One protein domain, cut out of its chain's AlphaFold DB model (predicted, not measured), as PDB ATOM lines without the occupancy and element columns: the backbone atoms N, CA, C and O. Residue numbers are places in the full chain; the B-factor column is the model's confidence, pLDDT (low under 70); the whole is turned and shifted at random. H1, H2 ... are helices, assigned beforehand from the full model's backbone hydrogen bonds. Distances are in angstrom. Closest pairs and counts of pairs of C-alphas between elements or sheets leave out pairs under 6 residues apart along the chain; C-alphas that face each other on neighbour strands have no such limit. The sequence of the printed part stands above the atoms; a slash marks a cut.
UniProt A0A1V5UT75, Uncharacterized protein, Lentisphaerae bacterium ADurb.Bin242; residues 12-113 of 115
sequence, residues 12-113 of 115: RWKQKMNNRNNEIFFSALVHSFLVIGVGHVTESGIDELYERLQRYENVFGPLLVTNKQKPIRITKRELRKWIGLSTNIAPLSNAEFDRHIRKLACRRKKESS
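Overview. This is residues 12 to 113 of the 115 residues of an uncharacterized protein of Lentisphaerae bacterium ADurb.Bin242 (UniProt A0A1V5UT75). A small assembly of helices is built round H3 in the middle: H5 runs beside it the same way, the last turns of H2 meet it about perpendicular, and the short H4 packs on its first residues. The short H1 makes a corner with the first residues of H2, at the end away from H3, and within the long link between H3 and H4, residues 61 to 75, the chain turns back on itself in a loop whose outer part, residues 66 to 71, points away from the helices. The printed part has 102 residues, with five named helices in the order H1, H2, H3, H4, H5 and no named strand: its class is all helix. It is compact, with a radius of gyration of the C-alphas of 14.2 A, and the C-alphas span 45 by 35 by 21 A.

Along the chain. Find C-alpha 13 at (-6.612, -31.299, -46.642), where H1 begins; it takes in residues 13 to 17 and is 6.1 A long. From C-alpha 20 at (2.427, -30.305, -37.635), H2 runs over residues 20 to 36, 24.0 A. H3 follows as residues 46 to 60, 20.7 A. H4 is residues 76 to 80, 6.1 A. H5, residues 94 to 111, is the longest helix at 26.0 A and ends at C-alpha 111, at (-12.052, -37.812, -7.876).

Arrangement. Begin at H3, the hub, which touches three other helices. Look at Ile 36 and Arg 52: their C-alphas, 6.1 A apart, are the closest of H2 and H3, whose lines are about perpendicular at 84 degrees. H2 touches H3 with residues 32 to 36 alone. H5 touches H3 at a shallow tilt of 15 degrees, the same way; the closest C-alphas are those of Val 59 and Ala 105, 5.8 A. H4 touches residues 46 to 50 of H3, with C-alphas 50 and 76 closest at 6.3 A. H2 and H5 are close but not clearly touching, with C-alphas 36 and 97 closest at 6.5 A. H2 and H4 are near each other. H1 and H2 only just touch, with 3 pairs of C-alphas within 8 A, and only at the corner; C-alphas 17 and 23 are closest at 5.3 A. H1 is apart from H3, H4 and H5, and H4 is apart from H5. In H1, H3, H4 and H5 every O i to N i+4 pair is within hydrogen-bond range; in H2 it is 11 of 13.

Size, cuts and confidence. The two C-alphas farthest apart are those of Arg 12 and Ser 113, 46.4 A. The printed part has no cut. The links from H3 to H4, residues 61 to 75, and from H4 to H5, residues 81 to 93, are long; the link from H2 to H3 is short and that from H1 to H2 is tight. The mean pLDDT of the printed part is 89.4, and residues 110 to 113 are under 70.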
ATOM      1  N   ARG A  12      -8.378 -28.470 -49.318       92.50
ATOM      2  CA  ARG A  12      -6.908 -28.402 -49.175       92.50
ATOM      3  C   ARG A  12      -6.357 -29.283 -48.040       92.50
ATOM      4  O   ARG A  12      -5.364 -28.923 -47.410       92.50
ATOM      5  N   TRP A  13      -6.983 -30.432 -47.768       90.62
ATOM      6  CA  TRP A  13      -6.612 -31.299 -46.642       90.62
ATOM      7  C   TRP A  13      -5.148 -31.755 -46.678       90.62
ATOM      8  O   TRP A  13      -4.489 -31.715 -45.646       90.62
ATOM      9  N   LYS A  14      -4.602 -32.087 -47.861       91.56
ATOM     10  CA  LYS A  14      -3.189 -32.488 -48.017       91.56
ATOM     11  C   LYS A  14      -2.233 -31.403 -47.516       91.56
ATOM     12  O   LYS A  14      -1.355 -31.663 -46.708       91.56
ATOM     13  N   GLN A  15      -2.456 -30.158 -47.942       90.69
ATOM     14  CA  GLN A  15      -1.644 -29.013 -47.514       90.69
ATOM     15  C   GLN A  15      -1.804 -28.729 -46.018       90.69
ATOM     16  O   GLN A  15      -0.838 -28.364 -45.355       90.69
ATOM     17  N   LYS A  16      -3.017 -28.904 -45.476       90.75
ATOM     18  CA  LYS A  16      -3.277 -28.726 -44.043       90.75
ATOM     19  C   LYS A  16      -2.513 -29.745 -43.207       90.75
ATOM     20  O   LYS A  16      -1.894 -29.326 -42.236       90.75
ATOM     21  N   MET A  17      -2.524 -31.020 -43.603       90.69
ATOM     22  CA  MET A  17      -1.850 -32.104 -42.877       90.69
ATOM     23  C   MET A  17      -0.324 -32.021 -42.921       90.69
ATOM     24  O   MET A  17       0.324 -32.481 -41.993       90.69
ATOM     25  N   ASN A  18       0.259 -31.355 -43.920       90.81
ATOM     26  CA  ASN A  18       1.707 -31.113 -43.951       90.81
ATOM     27  C   ASN A  18       2.194 -30.163 -42.837       90.81
ATOM     28  O   ASN A  18       3.397 -30.027 -42.624       90.81
ATOM     29  N   ASN A  19       1.289 -29.471 -42.137       91.31
ATOM     30  CA  ASN A  19       1.627 -28.620 -41.003       91.31
ATOM     31  C   ASN A  19       1.382 -29.369 -39.687       91.31
ATOM     32  O   ASN A  19       0.236 -29.641 -39.328       91.31
ATOM     33  N   ARG A  20       2.455 -29.596 -38.924       88.75
ATOM     34  CA  ARG A  20       2.427 -30.305 -37.635       88.75
ATOM     35  C   ARG A  20       1.391 -29.755 -36.648       88.75
ATOM     36  O   ARG A  20       0.744 -30.521 -35.947       88.75
ATOM     37  N   ASN A  21       1.180 -28.439 -36.602       88.00
ATOM     38  CA  ASN A  21       0.189 -27.850 -35.693       88.00
ATOM     39  C   ASN A  21      -1.243 -28.208 -36.102       88.00
ATOM     40  O   ASN A  21      -2.088 -28.455 -35.244       88.00
ATOM     41  N   ASN A  22      -1.520 -28.261 -37.407       90.00
ATOM     42  CA  ASN A  22      -2.827 -28.672 -37.912       90.00
ATOM     43  C   ASN A  22      -3.058 -30.168 -37.710       90.00
ATOM     44  O   ASN A  22      -4.188 -30.557 -37.446       90.00
ATOM     45  N   GLU A  23      -2.016 -30.989 -37.830       90.50
ATOM     46  CA  GLU A  23      -2.080 -32.424 -37.542       90.50
ATOM     47  C   GLU A  23      -2.410 -32.678 -36.065       90.50
ATOM     48  O   GLU A  23      -3.329 -33.435 -35.756       90.50
ATOM     49  N   ILE A  24      -1.732 -31.981 -35.145       90.56
ATOM     50  CA  ILE A  24      -2.023 -32.053 -33.703       90.56
ATOM     51  C   ILE A  24      -3.453 -31.583 -33.421       90.56
ATOM     52  O   ILE A  24      -4.201 -32.272 -32.727       90.56
ATOM     53  N   PHE A  25      -3.852 -30.438 -33.987       92.25
ATOM     54  CA  PHE A  25      -5.215 -29.922 -33.854       92.25
ATOM     55  C   PHE A  25      -6.248 -30.925 -34.370       92.25
ATOM     56  O   PHE A  25      -7.247 -31.188 -33.706       92.25
ATOM     57  N   PHE A  26      -6.002 -31.505 -35.543       92.31
ATOM     58  CA  PHE A  26      -6.866 -32.503 -36.150       92.31
ATOM     59  C   PHE A  26      -6.997 -33.747 -35.281       92.31
ATOM     60  O   PHE A  26      -8.111 -34.205 -35.040       92.31
ATOM     61  N   SER A  27      -5.877 -34.270 -34.781       91.31
ATOM     62  CA  SER A  27      -5.876 -35.431 -33.897       91.31
ATOM     63  C   SER A  27      -6.695 -35.147 -32.638       91.31
ATOM     64  O   SER A  27      -7.606 -35.910 -32.320       91.31
ATOM     65  N   ALA A  28      -6.464 -34.011 -31.971       91.50
ATOM     66  CA  ALA A  28      -7.243 -33.611 -30.798       91.50
ATOM     67  C   ALA A  28      -8.742 -33.478 -31.117       91.50
ATOM     68  O   ALA A  28      -9.586 -33.958 -30.358       91.50
ATOM     69  N   LEU A  29      -9.078 -32.896 -32.271       92.25
ATOM     70  CA  LEU A  29     -10.456 -32.755 -32.729       92.25
ATOM     71  C   LEU A  29     -11.120 -34.124 -32.955       92.25
ATOM     72  O   LEU A  29     -12.203 -34.366 -32.428       92.25
ATOM     73  N   VAL A  30     -10.469 -35.048 -33.663       91.75
ATOM     74  CA  VAL A  30     -11.004 -36.399 -33.917       91.75
ATOM     75  C   VAL A  30     -11.202 -37.181 -32.619       91.75
ATOM     76  O   VAL A  30     -12.226 -37.841 -32.457       91.75
ATOM     77  N   HIS A  31     -10.274 -37.081 -31.665       89.25
ATOM     78  CA  HIS A  31     -10.439 -37.725 -30.360       89.25
ATOM     79  C   HIS A  31     -11.581 -37.096 -29.558       89.25
ATOM     80  O   HIS A  31     -12.341 -37.819 -28.914       89.25
ATOM     81  N   SER A  32     -11.765 -35.773 -29.643       90.75
ATOM     82  CA  SER A  32     -12.878 -35.098 -28.968       90.75
ATOM     83  C   SER A  32     -14.239 -35.618 -29.437       90.75
ATOM     84  O   SER A  32     -15.154 -35.742 -28.622       90.75
ATOM     85  N   PHE A  33     -14.361 -36.015 -30.712       91.75
ATOM     86  CA  PHE A  33     -15.609 -36.516 -31.295       91.75
ATOM     87  C   PHE A  33     -16.127 -37.778 -30.613       91.75
ATOM     88  O   PHE A  33     -17.340 -37.978 -30.588       91.75
ATOM     89  N   LEU A  34     -15.250 -38.586 -30.005       88.31
ATOM     90  CA  LEU A  34     -15.667 -39.741 -29.205       88.31
ATOM     91  C   LEU A  34     -16.498 -39.336 -27.990       88.31
ATOM     92  O   LEU A  34     -17.402 -40.065 -27.597       88.31
ATOM     93  N   VAL A  35     -16.181 -38.188 -27.392       88.12
ATOM     94  CA  VAL A  35     -16.849 -37.707 -26.180       88.12
ATOM     95  C   VAL A  35     -18.048 -36.840 -26.532       88.12
ATOM     96  O   VAL A  35     -19.108 -36.965 -25.922       88.12
ATOM     97  N   ILE A  36     -17.901 -35.961 -27.527       91.12
ATOM     98  CA  ILE A  36     -18.982 -35.049 -27.920       91.12
ATOM     99  C   ILE A  36     -20.009 -35.686 -28.862       91.12
ATOM    100  O   ILE A  36     -21.065 -35.098 -29.097       91.12
ATOM    101  N   GLY A  37     -19.718 -36.874 -29.396       90.56
ATOM    102  CA  GLY A  37     -20.627 -37.638 -30.245       90.56
ATOM    103  C   GLY A  37     -20.953 -36.936 -31.555       90.56
ATOM    104  O   GLY A  37     -22.127 -36.786 -31.883       90.56
ATOM    105  N   VAL A  38     -19.933 -36.466 -32.278       89.50
ATOM    106  CA  VAL A  38     -20.097 -35.820 -33.591       89.50
ATOM    107  C   VAL A  38     -19.452 -36.688 -34.667       89.50
ATOM    108  O   VAL A  38     -18.245 -36.910 -34.664       89.50
ATOM    109  N   GLY A  39     -20.271 -37.178 -35.600       89.75
ATOM    110  CA  GLY A  39     -19.825 -38.041 -36.699       89.75
ATOM    111  C   GLY A  39     -19.421 -37.294 -37.973       89.75
ATOM    112  O   GLY A  39     -18.728 -37.845 -38.823       89.75
ATOM    113  N   HIS A  40     -19.854 -36.042 -38.152       92.56
ATOM    114  CA  HIS A  40     -19.612 -35.295 -39.387       92.56
ATOM    115  C   HIS A  40     -19.557 -33.788 -39.131       92.56
ATOM    116  O   HIS A  40     -20.411 -33.234 -38.443       92.56
ATOM    117  N   VAL A  41     -18.562 -33.120 -39.713       93.56
ATOM    118  CA  VAL A  41     -18.417 -31.662 -39.674       93.56
ATOM    119  C   VAL A  41     -19.067 -31.078 -40.923       93.56
ATOM    120  O   VAL A  41     -18.486 -31.087 -42.011       93.56
ATOM    121  N   THR A  42     -20.280 -30.564 -40.765       93.75
ATOM    122  CA  THR A  42     -21.048 -29.884 -41.817       93.75
ATOM    123  C   THR A  42     -21.132 -28.393 -41.536       93.75
ATOM    124  O   THR A  42     -20.964 -27.965 -40.400       93.75
ATOM    125  N   GLU A  43     -21.426 -27.589 -42.555       91.88
ATOM    126  CA  GLU A  43     -21.596 -26.143 -42.380       91.88
ATOM    127  C   GLU A  43     -22.751 -25.798 -41.426       91.88
ATOM    128  O   GLU A  43     -22.575 -24.969 -40.536       91.88
ATOM    129  N   SER A  44     -23.882 -26.501 -41.542       91.50
ATOM    130  CA  SER A  44     -25.045 -26.330 -40.661       91.50
ATOM    131  C   SER A  44     -24.805 -26.805 -39.222       91.50
ATOM    132  O   SER A  44     -25.438 -26.298 -38.304       91.50
ATOM    133  N   GLY A  45     -23.888 -27.757 -39.013       90.19
ATOM    134  CA  GLY A  45     -23.567 -28.331 -37.701       90.19
ATOM    135  C   GLY A  45     -22.404 -27.651 -36.971       90.19
ATOM    136  O   GLY A  45     -22.056 -28.066 -35.867       90.19
ATOM    137  N   ILE A  46     -21.774 -26.624 -37.560       94.12
ATOM    138  CA  ILE A  46     -20.617 -25.929 -36.961       94.12
ATOM    139  C   ILE A  46     -20.956 -25.334 -35.592       94.12
ATOM    140  O   ILE A  46     -20.119 -25.371 -34.688       94.12
ATOM    141  N   ASP A  47     -22.146 -24.754 -35.447       93.31
ATOM    142  CA  ASP A  47     -22.537 -24.079 -34.211       93.31
ATOM    143  C   ASP A  47     -22.755 -25.076 -33.072       93.31
ATOM    144  O   ASP A  47     -22.220 -24.872 -31.983       93.31
ATOM    145  N   GLU A  48     -23.429 -26.191 -33.356       92.88
ATOM    146  CA  GLU A  48     -23.603 -27.298 -32.413       92.88
ATOM    147  C   GLU A  48     -22.256 -27.918 -32.026       92.88
ATOM    148  O   GLU A  48     -21.961 -28.091 -30.843       92.88
ATOM    149  N   LEU A  49     -21.398 -28.202 -33.010       94.00
ATOM    150  CA  LEU A  49     -20.055 -28.723 -32.765       94.00
ATOM    151  C   LEU A  49     -19.261 -27.791 -31.841       94.00
ATOM    152  O   LEU A  49     -18.635 -28.246 -30.884       94.00
ATOM    153  N   TYR A  50     -19.288 -26.487 -32.120       94.75
ATOM    154  CA  TYR A  50     -18.594 -25.497 -31.305       94.75
ATOM    155  C   TYR A  50     -19.122 -25.472 -29.870       94.75
ATOM    156  O   TYR A  50     -18.331 -25.499 -28.930       94.75
ATOM    157  N   GLU A  51     -20.442 -25.465 -29.689       93.25
ATOM    158  CA  GLU A  51     -21.060 -25.461 -28.365       93.25
ATOM    159  C   GLU A  51     -20.707 -26.721 -27.563       93.25
ATOM    160  O   GLU A  51     -20.314 -26.631 -26.395       93.25
ATOM    161  N   ARG A  52     -20.782 -27.902 -28.191       94.38
ATOM    162  CA  ARG A  52     -20.410 -29.166 -27.543       94.38
ATOM    163  C   ARG A  52     -18.936 -29.186 -27.141       94.38
ATOM    164  O   ARG A  52     -18.621 -29.642 -26.043       94.38
ATOM    165  N   LEU A  53     -18.046 -28.647 -27.978       93.69
ATOM    166  CA  LEU A  53     -16.626 -28.489 -27.646       93.69
ATOM    167  C   LEU A  53     -16.419 -27.541 -26.461       93.69
ATOM    168  O   LEU A  53     -15.665 -27.877 -25.557       93.69
ATOM    169  N   GLN A  54     -17.119 -26.406 -26.406       93.00
ATOM    170  CA  GLN A  54     -17.024 -25.493 -25.260       93.00
ATOM    171  C   GLN A  54     -17.499 -26.151 -23.959       93.00
ATOM    172  O   GLN A  54     -16.846 -26.029 -22.923       93.00
ATOM    173  N   ARG A  55     -18.617 -26.887 -24.000       92.00
ATOM    174  CA  ARG A  55     -19.114 -27.645 -22.840       92.00
ATOM    175  C   ARG A  55     -18.118 -28.724 -22.411       92.00
ATOM    176  O   ARG A  55     -17.895 -28.898 -21.216       92.00
ATOM    177  N   TYR A  56     -17.496 -29.411 -23.368       91.75
ATOM    178  CA  TYR A  56     -16.421 -30.363 -23.098       91.75
ATOM    179  C   TYR A  56     -15.213 -29.683 -22.432       91.75
ATOM    180  O   TYR A  56     -14.766 -30.148 -21.383       91.75
ATOM    181  N   GLU A  57     -14.732 -28.557 -22.968       91.38
ATOM    182  CA  GLU A  57     -13.584 -27.832 -22.405       91.38
ATOM    183  C   GLU A  57     -13.857 -27.302 -20.994       91.38
ATOM    184  O   GLU A  57     -12.975 -27.330 -20.138       91.38
ATOM    185  N   ASN A  58     -15.094 -26.897 -20.702       89.25
ATOM    186  CA  ASN A  58     -15.485 -26.487 -19.353       89.25
ATOM    187  C   ASN A  58     -15.414 -27.644 -18.341       89.25
ATOM    188  O   ASN A  58     -15.150 -27.418 -17.162       89.25
ATOM    189  N   VAL A  59     -15.652 -28.885 -18.783       88.00
ATOM    190  CA  VAL A  59     -15.671 -30.065 -17.904       88.00
ATOM    191  C   VAL A  59     -14.310 -30.726 -17.780       88.00
ATOM    192  O   VAL A  59     -14.004 -31.226 -16.699       88.00
ATOM    193  N   PHE A  60     -13.495 -30.736 -18.835       85.75
ATOM    194  CA  PHE A  60     -12.210 -31.445 -18.876       85.75
ATOM    195  C   PHE A  60     -10.989 -30.523 -18.866       85.75
ATOM    196  O   PHE A  60      -9.902 -30.952 -18.476       85.75
ATOM    197  N   GLY A  61     -11.173 -29.245 -19.179       87.81
ATOM    198  CA  GLY A  61     -10.097 -28.302 -19.458       87.81
ATOM    199  C   GLY A  61      -9.868 -28.115 -20.964       87.81
ATOM    200  O   GLY A  61     -10.538 -28.744 -21.782       87.81
ATOM    201  N   PRO A  62      -8.928 -27.236 -21.345       90.19
ATOM    202  CA  PRO A  62      -8.667 -26.896 -22.742       90.19
ATOM    203  C   PRO A  62      -8.233 -28.122 -23.556       90.19
ATOM    204  O   PRO A  62      -7.414 -28.918 -23.094       90.19
ATOM    205  N   LEU A  63      -8.724 -28.240 -24.794       88.00
ATOM    206  CA  LEU A  63      -8.345 -29.331 -25.707       88.00
ATOM    207  C   LEU A  63      -6.873 -29.286 -26.109       88.00
ATOM    208  O   LEU A  63      -6.254 -30.319 -26.353       88.00
ATOM    209  N   LEU A  64      -6.327 -28.078 -26.211       89.25
ATOM    210  CA  LEU A  64      -4.963 -27.833 -26.641       89.25
ATOM    211  C   LEU A  64      -4.302 -26.827 -25.706       89.25
ATOM    212  O   LEU A  64      -4.880 -25.799 -25.346       89.25
ATOM    213  N   VAL A  65      -3.051 -27.105 -25.360       90.62
ATOM    214  CA  VAL A  65      -2.197 -26.210 -24.584       90.62
ATOM    215  C   VAL A  65      -0.900 -25.966 -25.338       90.62
ATOM    216  O   VAL A  65      -0.378 -26.834 -26.033       90.62
ATOM    217  N   THR A  66      -0.375 -24.753 -25.218       88.12
ATOM    218  CA  THR A  66       0.967 -24.425 -25.705       88.12
ATOM    219  C   THR A  66       2.029 -25.066 -24.808       88.12
ATOM    220  O   THR A  66       1.755 -25.413 -23.661       88.12
ATOM    221  N   ASN A  67       3.282 -25.098 -25.267       83.69
ATOM    222  CA  ASN A  67       4.424 -25.530 -24.444       83.69
ATOM    223  C   ASN A  67       4.579 -24.719 -23.142       83.69
ATOM    224  O   ASN A  67       5.188 -25.189 -22.191       83.69
ATOM    225  N   LYS A  68       4.014 -23.504 -23.086       88.75
ATOM    226  CA  LYS A  68       3.982 -22.653 -21.887       88.75
ATOM    227  C   LYS A  68       2.729 -22.884 -21.028       88.75
ATOM    228  O   LYS A  68       2.332 -21.981 -20.299       88.75
ATOM    229  N   GLN A  69       2.053 -24.024 -21.193       85.19
ATOM    230  CA  GLN A  69       0.790 -24.394 -20.534       85.19
ATOM    231  C   GLN A  69      -0.364 -23.395 -20.735       85.19
ATOM    232  O   GLN A  69      -1.368 -23.440 -20.029       85.19
ATOM    233  N   LYS A  70      -0.267 -22.493 -21.721       88.69
ATOM    234  CA  LYS A  70      -1.367 -21.571 -22.033       88.69
ATOM    235  C   LYS A  70      -2.418 -22.273 -22.894       88.69
ATOM    236  O   LYS A  70      -2.015 -22.868 -23.898       88.69
ATOM    237  N   PRO A  71      -3.716 -22.178 -22.556       89.38
ATOM    238  CA  PRO A  71      -4.786 -22.775 -23.345       89.38
ATOM    239  C   PRO A  71      -4.860 -22.139 -24.735       89.38
ATOM    240  O   PRO A  71      -4.792 -20.916 -24.877       89.38
ATOM    241  N   ILE A  72      -5.008 -22.975 -25.759       89.38
ATOM    242  CA  ILE A  72      -5.273 -22.538 -27.129       89.38
ATOM    243  C   ILE A  72      -6.784 -22.537 -27.316       89.38
ATOM    244  O   ILE A  72      -7.428 -23.580 -27.266       89.38
ATOM    245  N   ARG A  73      -7.354 -21.350 -27.528       87.50
ATOM    246  CA  ARG A  73      -8.793 -21.199 -27.730       87.50
ATOM    247  C   ARG A  73      -9.170 -21.646 -29.136       87.50
ATOM    248  O   ARG A  73      -8.796 -20.990 -30.104       87.50
ATOM    249  N   ILE A  74      -9.972 -22.702 -29.228       89.88
ATOM    250  CA  ILE A  74     -10.548 -23.145 -30.497       89.88
ATOM    251  C   ILE A  74     -11.616 -22.142 -30.939       89.88
ATOM    252  O   ILE A  74     -12.470 -21.716 -30.156       89.88
ATOM    253  N   THR A  75     -11.576 -21.750 -32.210       92.12
ATOM    254  CA  THR A  75     -12.552 -20.822 -32.798       92.12
ATOM    255  C   THR A  75     -13.433 -21.506 -33.841       92.12
ATOM    256  O   THR A  75     -12.993 -22.403 -34.562       92.12
ATOM    257  N   LYS A  76     -14.669 -21.016 -34.025       93.69
ATOM    258  CA  LYS A  76     -15.549 -21.466 -35.124       93.69
ATOM    259  C   LYS A  76     -14.864 -21.359 -36.491       93.69
ATOM    260  O   LYS A  76     -15.046 -22.217 -37.348       93.69
ATOM    261  N   ARG A  77     -14.036 -20.328 -36.693       92.00
ATOM    262  CA  ARG A  77     -13.272 -20.123 -37.934       92.00
ATOM    263  C   ARG A  77     -12.294 -21.266 -38.209       92.00
ATOM    264  O   ARG A  77     -12.094 -21.616 -39.368       92.00
ATOM    265  N   GLU A  78     -11.679 -21.832 -37.178       90.88
ATOM    266  CA  GLU A  78     -10.798 -22.992 -37.321       90.88
ATOM    267  C   GLU A  78     -11.589 -24.259 -37.612       90.88
ATOM    268  O   GLU A  78     -11.228 -24.982 -38.537       90.88
ATOM    269  N   LEU A  79     -12.711 -24.474 -36.922       92.62
ATOM    270  CA  LEU A  79     -13.601 -25.612 -37.179       92.62
ATOM    271  C   LEU A  79     -14.147 -25.605 -38.610       92.62
ATOM    272  O   LEU A  79     -14.161 -26.644 -39.266       92.62
ATOM    273  N   ARG A  80     -14.490 -24.429 -39.154       94.19
ATOM    274  CA  ARG A  80     -14.938 -24.280 -40.552       94.19
ATOM    275  C   ARG A  80     -13.908 -24.764 -41.571       94.19
ATOM    276  O   ARG A  80     -14.276 -25.200 -42.656       94.19
ATOM    277  N   LYS A  81     -12.612 -24.748 -41.236       93.19
ATOM    278  CA  LYS A  81     -11.573 -25.302 -42.120       93.19
ATOM    279  C   LYS A  81     -11.685 -26.822 -42.251       93.19
ATOM    280  O   LYS A  81     -11.111 -27.359 -43.192       93.19
ATOM    281  N   TRP A  82     -12.382 -27.497 -41.348       93.88
ATOM    282  CA  TRP A  82     -12.522 -28.951 -41.312       93.88
ATOM    283  C   TRP A  82     -13.901 -29.435 -41.767       93.88
ATOM    284  O   TRP A  82     -14.208 -30.611 -41.604       93.88
ATOM    285  N   ILE A  83     -14.713 -28.566 -42.380       94.69
ATOM    286  CA  ILE A  83     -15.960 -28.977 -43.041       94.69
ATOM    287  C   ILE A  83     -15.651 -30.065 -44.078       94.69
ATOM    288  O   ILE A  83     -14.723 -29.924 -44.877       94.69
ATOM    289  N   GLY A  84     -16.422 -31.154 -44.034       92.94
ATOM    290  CA  GLY A  84     -16.214 -32.369 -44.825       92.94
ATOM    291  C   GLY A  84     -15.464 -33.488 -44.090       92.94
ATOM    292  O   GLY A  84     -15.285 -34.560 -44.667       92.94
ATOM    293  N   LEU A  85     -15.029 -33.269 -42.844       94.12
ATOM    294  CA  LEU A  85     -14.494 -34.323 -41.974       94.12
ATOM    295  C   LEU A  85     -15.631 -35.223 -41.489       94.12
ATOM    296  O   LEU A  85     -16.530 -34.746 -40.798       94.12
ATOM    297  N   SER A  86     -15.556 -36.520 -41.780       93.56
ATOM    298  CA  SER A  86     -16.466 -37.542 -41.251       93.56
ATOM    299  C   SER A  86     -15.724 -38.606 -40.446       93.56
ATOM    300  O   SER A  86     -14.590 -38.953 -40.777       93.56
ATOM    301  N   THR A  87     -16.378 -39.185 -39.446       92.50
ATOM    302  CA  THR A  87     -15.881 -40.298 -38.632       92.50
ATOM    303  C   THR A  87     -16.916 -41.423 -38.558       92.50
ATOM    304  O   THR A  87     -18.089 -41.228 -38.866       92.50
ATOM    305  N   ASN A  88     -16.495 -42.617 -38.138       92.12
ATOM    306  CA  ASN A  88     -17.388 -43.754 -37.864       92.12
ATOM    307  C   ASN A  88     -18.127 -43.647 -36.515       92.12
ATOM    308  O   ASN A  88     -18.632 -44.648 -36.007       92.12
ATOM    309  N   ILE A  89     -18.144 -42.465 -35.901       88.81
ATOM    310  CA  ILE A  89     -18.726 -42.245 -34.582       88.81
ATOM    311  C   ILE A  89     -20.223 -42.008 -34.749       88.81
ATOM    312  O   ILE A  89     -20.641 -41.139 -35.516       88.81
ATOM    313  N   ALA A  90     -21.027 -42.776 -34.014       87.69
ATOM    314  CA  ALA A  90     -22.465 -42.568 -33.977       87.69
ATOM    315  C   ALA A  90     -22.763 -41.179 -33.383       87.69
ATOM    316  O   ALA A  90     -22.265 -40.866 -32.295       87.69
ATOM    317  N   PRO A  91     -23.539 -40.331 -34.077       89.25
ATOM    318  CA  PRO A  91     -23.894 -39.028 -33.550       89.25
ATOM    319  C   PRO A  91     -24.766 -39.194 -32.304       89.25
ATOM    320  O   PRO A  91     -25.728 -39.960 -32.311       89.25
ATOM    321  N   LEU A  92     -24.436 -38.464 -31.243       91.81
ATOM    322  CA  LEU A  92     -25.274 -38.382 -30.050       91.81
ATOM    323  C   LEU A  92     -26.326 -37.298 -30.249       91.81
ATOM    324  O   LEU A  92     -25.998 -36.198 -30.702       91.81
ATOM    325  N   SER A  93     -27.562 -37.562 -29.836       91.12
ATOM    326  CA  SER A  93     -28.563 -36.504 -29.683       91.12
ATOM    327  C   SER A  93     -28.150 -35.520 -28.580       91.12
ATOM    328  O   SER A  93     -27.356 -35.848 -27.695       91.12
ATOM    329  N   ASN A  94     -28.719 -34.312 -28.588       89.31
ATOM    330  CA  ASN A  94     -28.426 -33.303 -27.562       89.31
ATOM    331  C   ASN A  94     -28.712 -33.817 -26.141       89.31
ATOM    332  O   ASN A  94     -27.920 -33.594 -25.229       89.31
ATOM    333  N   ALA A  95     -29.808 -34.562 -25.956       91.62
ATOM    334  CA  ALA A  95     -30.172 -35.128 -24.660       91.62
ATOM    335  C   ALA A  95     -29.177 -36.202 -24.187       91.62
ATOM    336  O   ALA A  95     -28.809 -36.243 -23.009       91.62
ATOM    337  N   GLU A  96     -28.716 -37.063 -25.098       92.94
ATOM    338  CA  GLU A  96     -27.706 -38.077 -24.788       92.94
ATOM    339  C   GLU A  96     -26.360 -37.440 -24.464       92.94
ATOM    340  O   GLU A  96     -25.733 -37.820 -23.472       92.94
ATOM    341  N   PHE A  97     -25.948 -36.441 -25.248       92.81
ATOM    342  CA  PHE A  97     -24.736 -35.672 -24.998       92.81
ATOM    343  C   PHE A  97     -24.781 -34.990 -23.624       92.81
ATOM    344  O   PHE A  97     -23.852 -35.150 -22.830       92.81
ATOM    345  N   ASP A  98     -25.878 -34.311 -23.282       90.69
ATOM    346  CA  ASP A  98     -26.021 -33.639 -21.988       90.69
ATOM    347  C   ASP A  98     -25.978 -34.621 -20.816       90.69
ATOM    348  O   ASP A  98     -25.306 -34.376 -19.807       90.69
ATOM    349  N   ARG A  99     -26.644 -35.773 -20.948       91.69
ATOM    350  CA  ARG A  99     -26.572 -36.845 -19.946       91.69
ATOM    351  C   ARG A  99     -25.148 -37.390 -19.820       91.69
ATOM    352  O   ARG A  99     -24.690 -37.645 -18.702       91.69
ATOM    353  N   HIS A 100     -24.454 -37.558 -20.943       89.81
ATOM    354  CA  HIS A 100     -23.088 -38.067 -20.998       89.81
ATOM    355  C   HIS A 100     -22.099 -37.111 -20.319       89.81
ATOM    356  O   HIS A 100     -21.392 -37.514 -19.391       89.81
ATOM    357  N   ILE A 101     -22.113 -35.831 -20.694       90.56
ATOM    358  CA  ILE A 101     -21.244 -34.798 -20.121       90.56
ATOM    359  C   ILE A 101     -21.501 -34.600 -18.627       90.56
ATOM    360  O   ILE A 101     -20.545 -34.543 -17.853       90.56
ATOM    361  N   ARG A 102     -22.763 -34.574 -18.178       90.12
ATOM    362  CA  ARG A 102     -23.079 -34.482 -16.739       90.12
ATOM    363  C   ARG A 102     -22.522 -35.670 -15.961       90.12
ATOM    364  O   ARG A 102     -21.946 -35.488 -14.891       90.12
ATOM    365  N   LYS A 103     -22.656 -36.888 -16.497       89.75
ATOM    366  CA  LYS A 103     -22.108 -38.099 -15.866       89.75
ATOM    367  C   LYS A 103     -20.588 -38.010 -15.714       89.75
ATOM    368  O   LYS A 103     -20.061 -38.404 -14.673       89.75
ATOM    369  N   LEU A 104     -19.901 -37.485 -16.725       87.25
ATOM    370  CA  LEU A 104     -18.454 -37.283 -16.706       87.25
ATOM    371  C   LEU A 104     -18.034 -36.198 -15.706       87.25
ATOM    372  O   LEU A 104     -17.151 -36.439 -14.885       87.25
ATOM    373  N   ALA A 105     -18.723 -35.054 -15.693       87.56
ATOM    374  CA  ALA A 105     -18.476 -33.974 -14.739       87.56
ATOM    375  C   ALA A 105     -18.641 -34.439 -13.280       87.56
ATOM    376  O   ALA A 105     -17.794 -34.160 -12.432       87.56
ATOM    377  N   CYS A 106     -19.693 -35.213 -12.990       86.38
ATOM    378  CA  CYS A 106     -19.924 -35.776 -11.659       86.38
ATOM    379  C   CYS A 106     -18.819 -36.746 -11.218       86.38
ATOM    380  O   CYS A 106     -18.481 -36.774 -10.037       86.38
ATOM    381  N   ARG A 107     -18.260 -37.545 -12.138       83.00
ATOM    382  CA  ARG A 107     -17.130 -38.442 -11.835       83.00
ATOM    383  C   ARG A 107     -15.867 -37.655 -11.505       83.00
ATOM    384  O   ARG A 107     -15.294 -37.879 -10.446       83.00
ATOM    385  N   ARG A 108     -15.525 -36.664 -12.335       76.56
ATOM    386  CA  ARG A 108     -14.356 -35.799 -12.115       76.56
ATOM    387  C   ARG A 108     -14.422 -35.088 -10.761       76.56
ATOM    388  O   ARG A 108     -13.431 -35.049 -10.043       76.56
ATOM    389  N   LYS A 109     -15.604 -34.581 -10.385       73.38
ATOM    390  CA  LYS A 109     -15.807 -33.926  -9.085       73.38
ATOM    391  C   LYS A 109     -15.544 -34.873  -7.909       73.38
ATOM    392  O   LYS A 109     -14.933 -34.455  -6.933       73.38
ATOM    393  N   LYS A 110     -15.975 -36.138  -8.003       69.88
ATOM    394  CA  LYS A 110     -15.726 -37.144  -6.956       69.88
ATOM    395  C   LYS A 110     -14.236 -37.445  -6.792       69.88
ATOM    396  O   LYS A 110     -13.770 -37.496  -5.664       69.88
ATOM    397  N   GLU A 111     -13.504 -37.578  -7.894       64.69
ATOM    398  CA  GLU A 111     -12.052 -37.812  -7.876       64.69
ATOM    399  C   GLU A 111     -11.286 -36.611  -7.296       64.69
ATOM    400  O   GLU A 111     -10.375 -36.793  -6.498       64.69
ATOM    401  N   SER A 112     -11.708 -35.378  -7.600       61.03
ATOM    402  CA  SER A 112     -11.102 -34.162  -7.028       61.03
ATOM    403  C   SER A 112     -11.418 -33.912  -5.547       61.03
ATOM    404  O   SER A 112     -10.836 -33.011  -4.960       61.03
ATOM    405  N   SER A 113     -12.363 -34.648  -4.950       57.31
ATOM    406  CA  SER A 113     -12.732 -34.525  -3.526       57.31
ATOM    407  C   SER A 113     -12.134 -35.628  -2.645       57.31
ATOM    408  O   SER A 113     -12.415 -35.657  -1.451       57.31
TER     409      SER A 113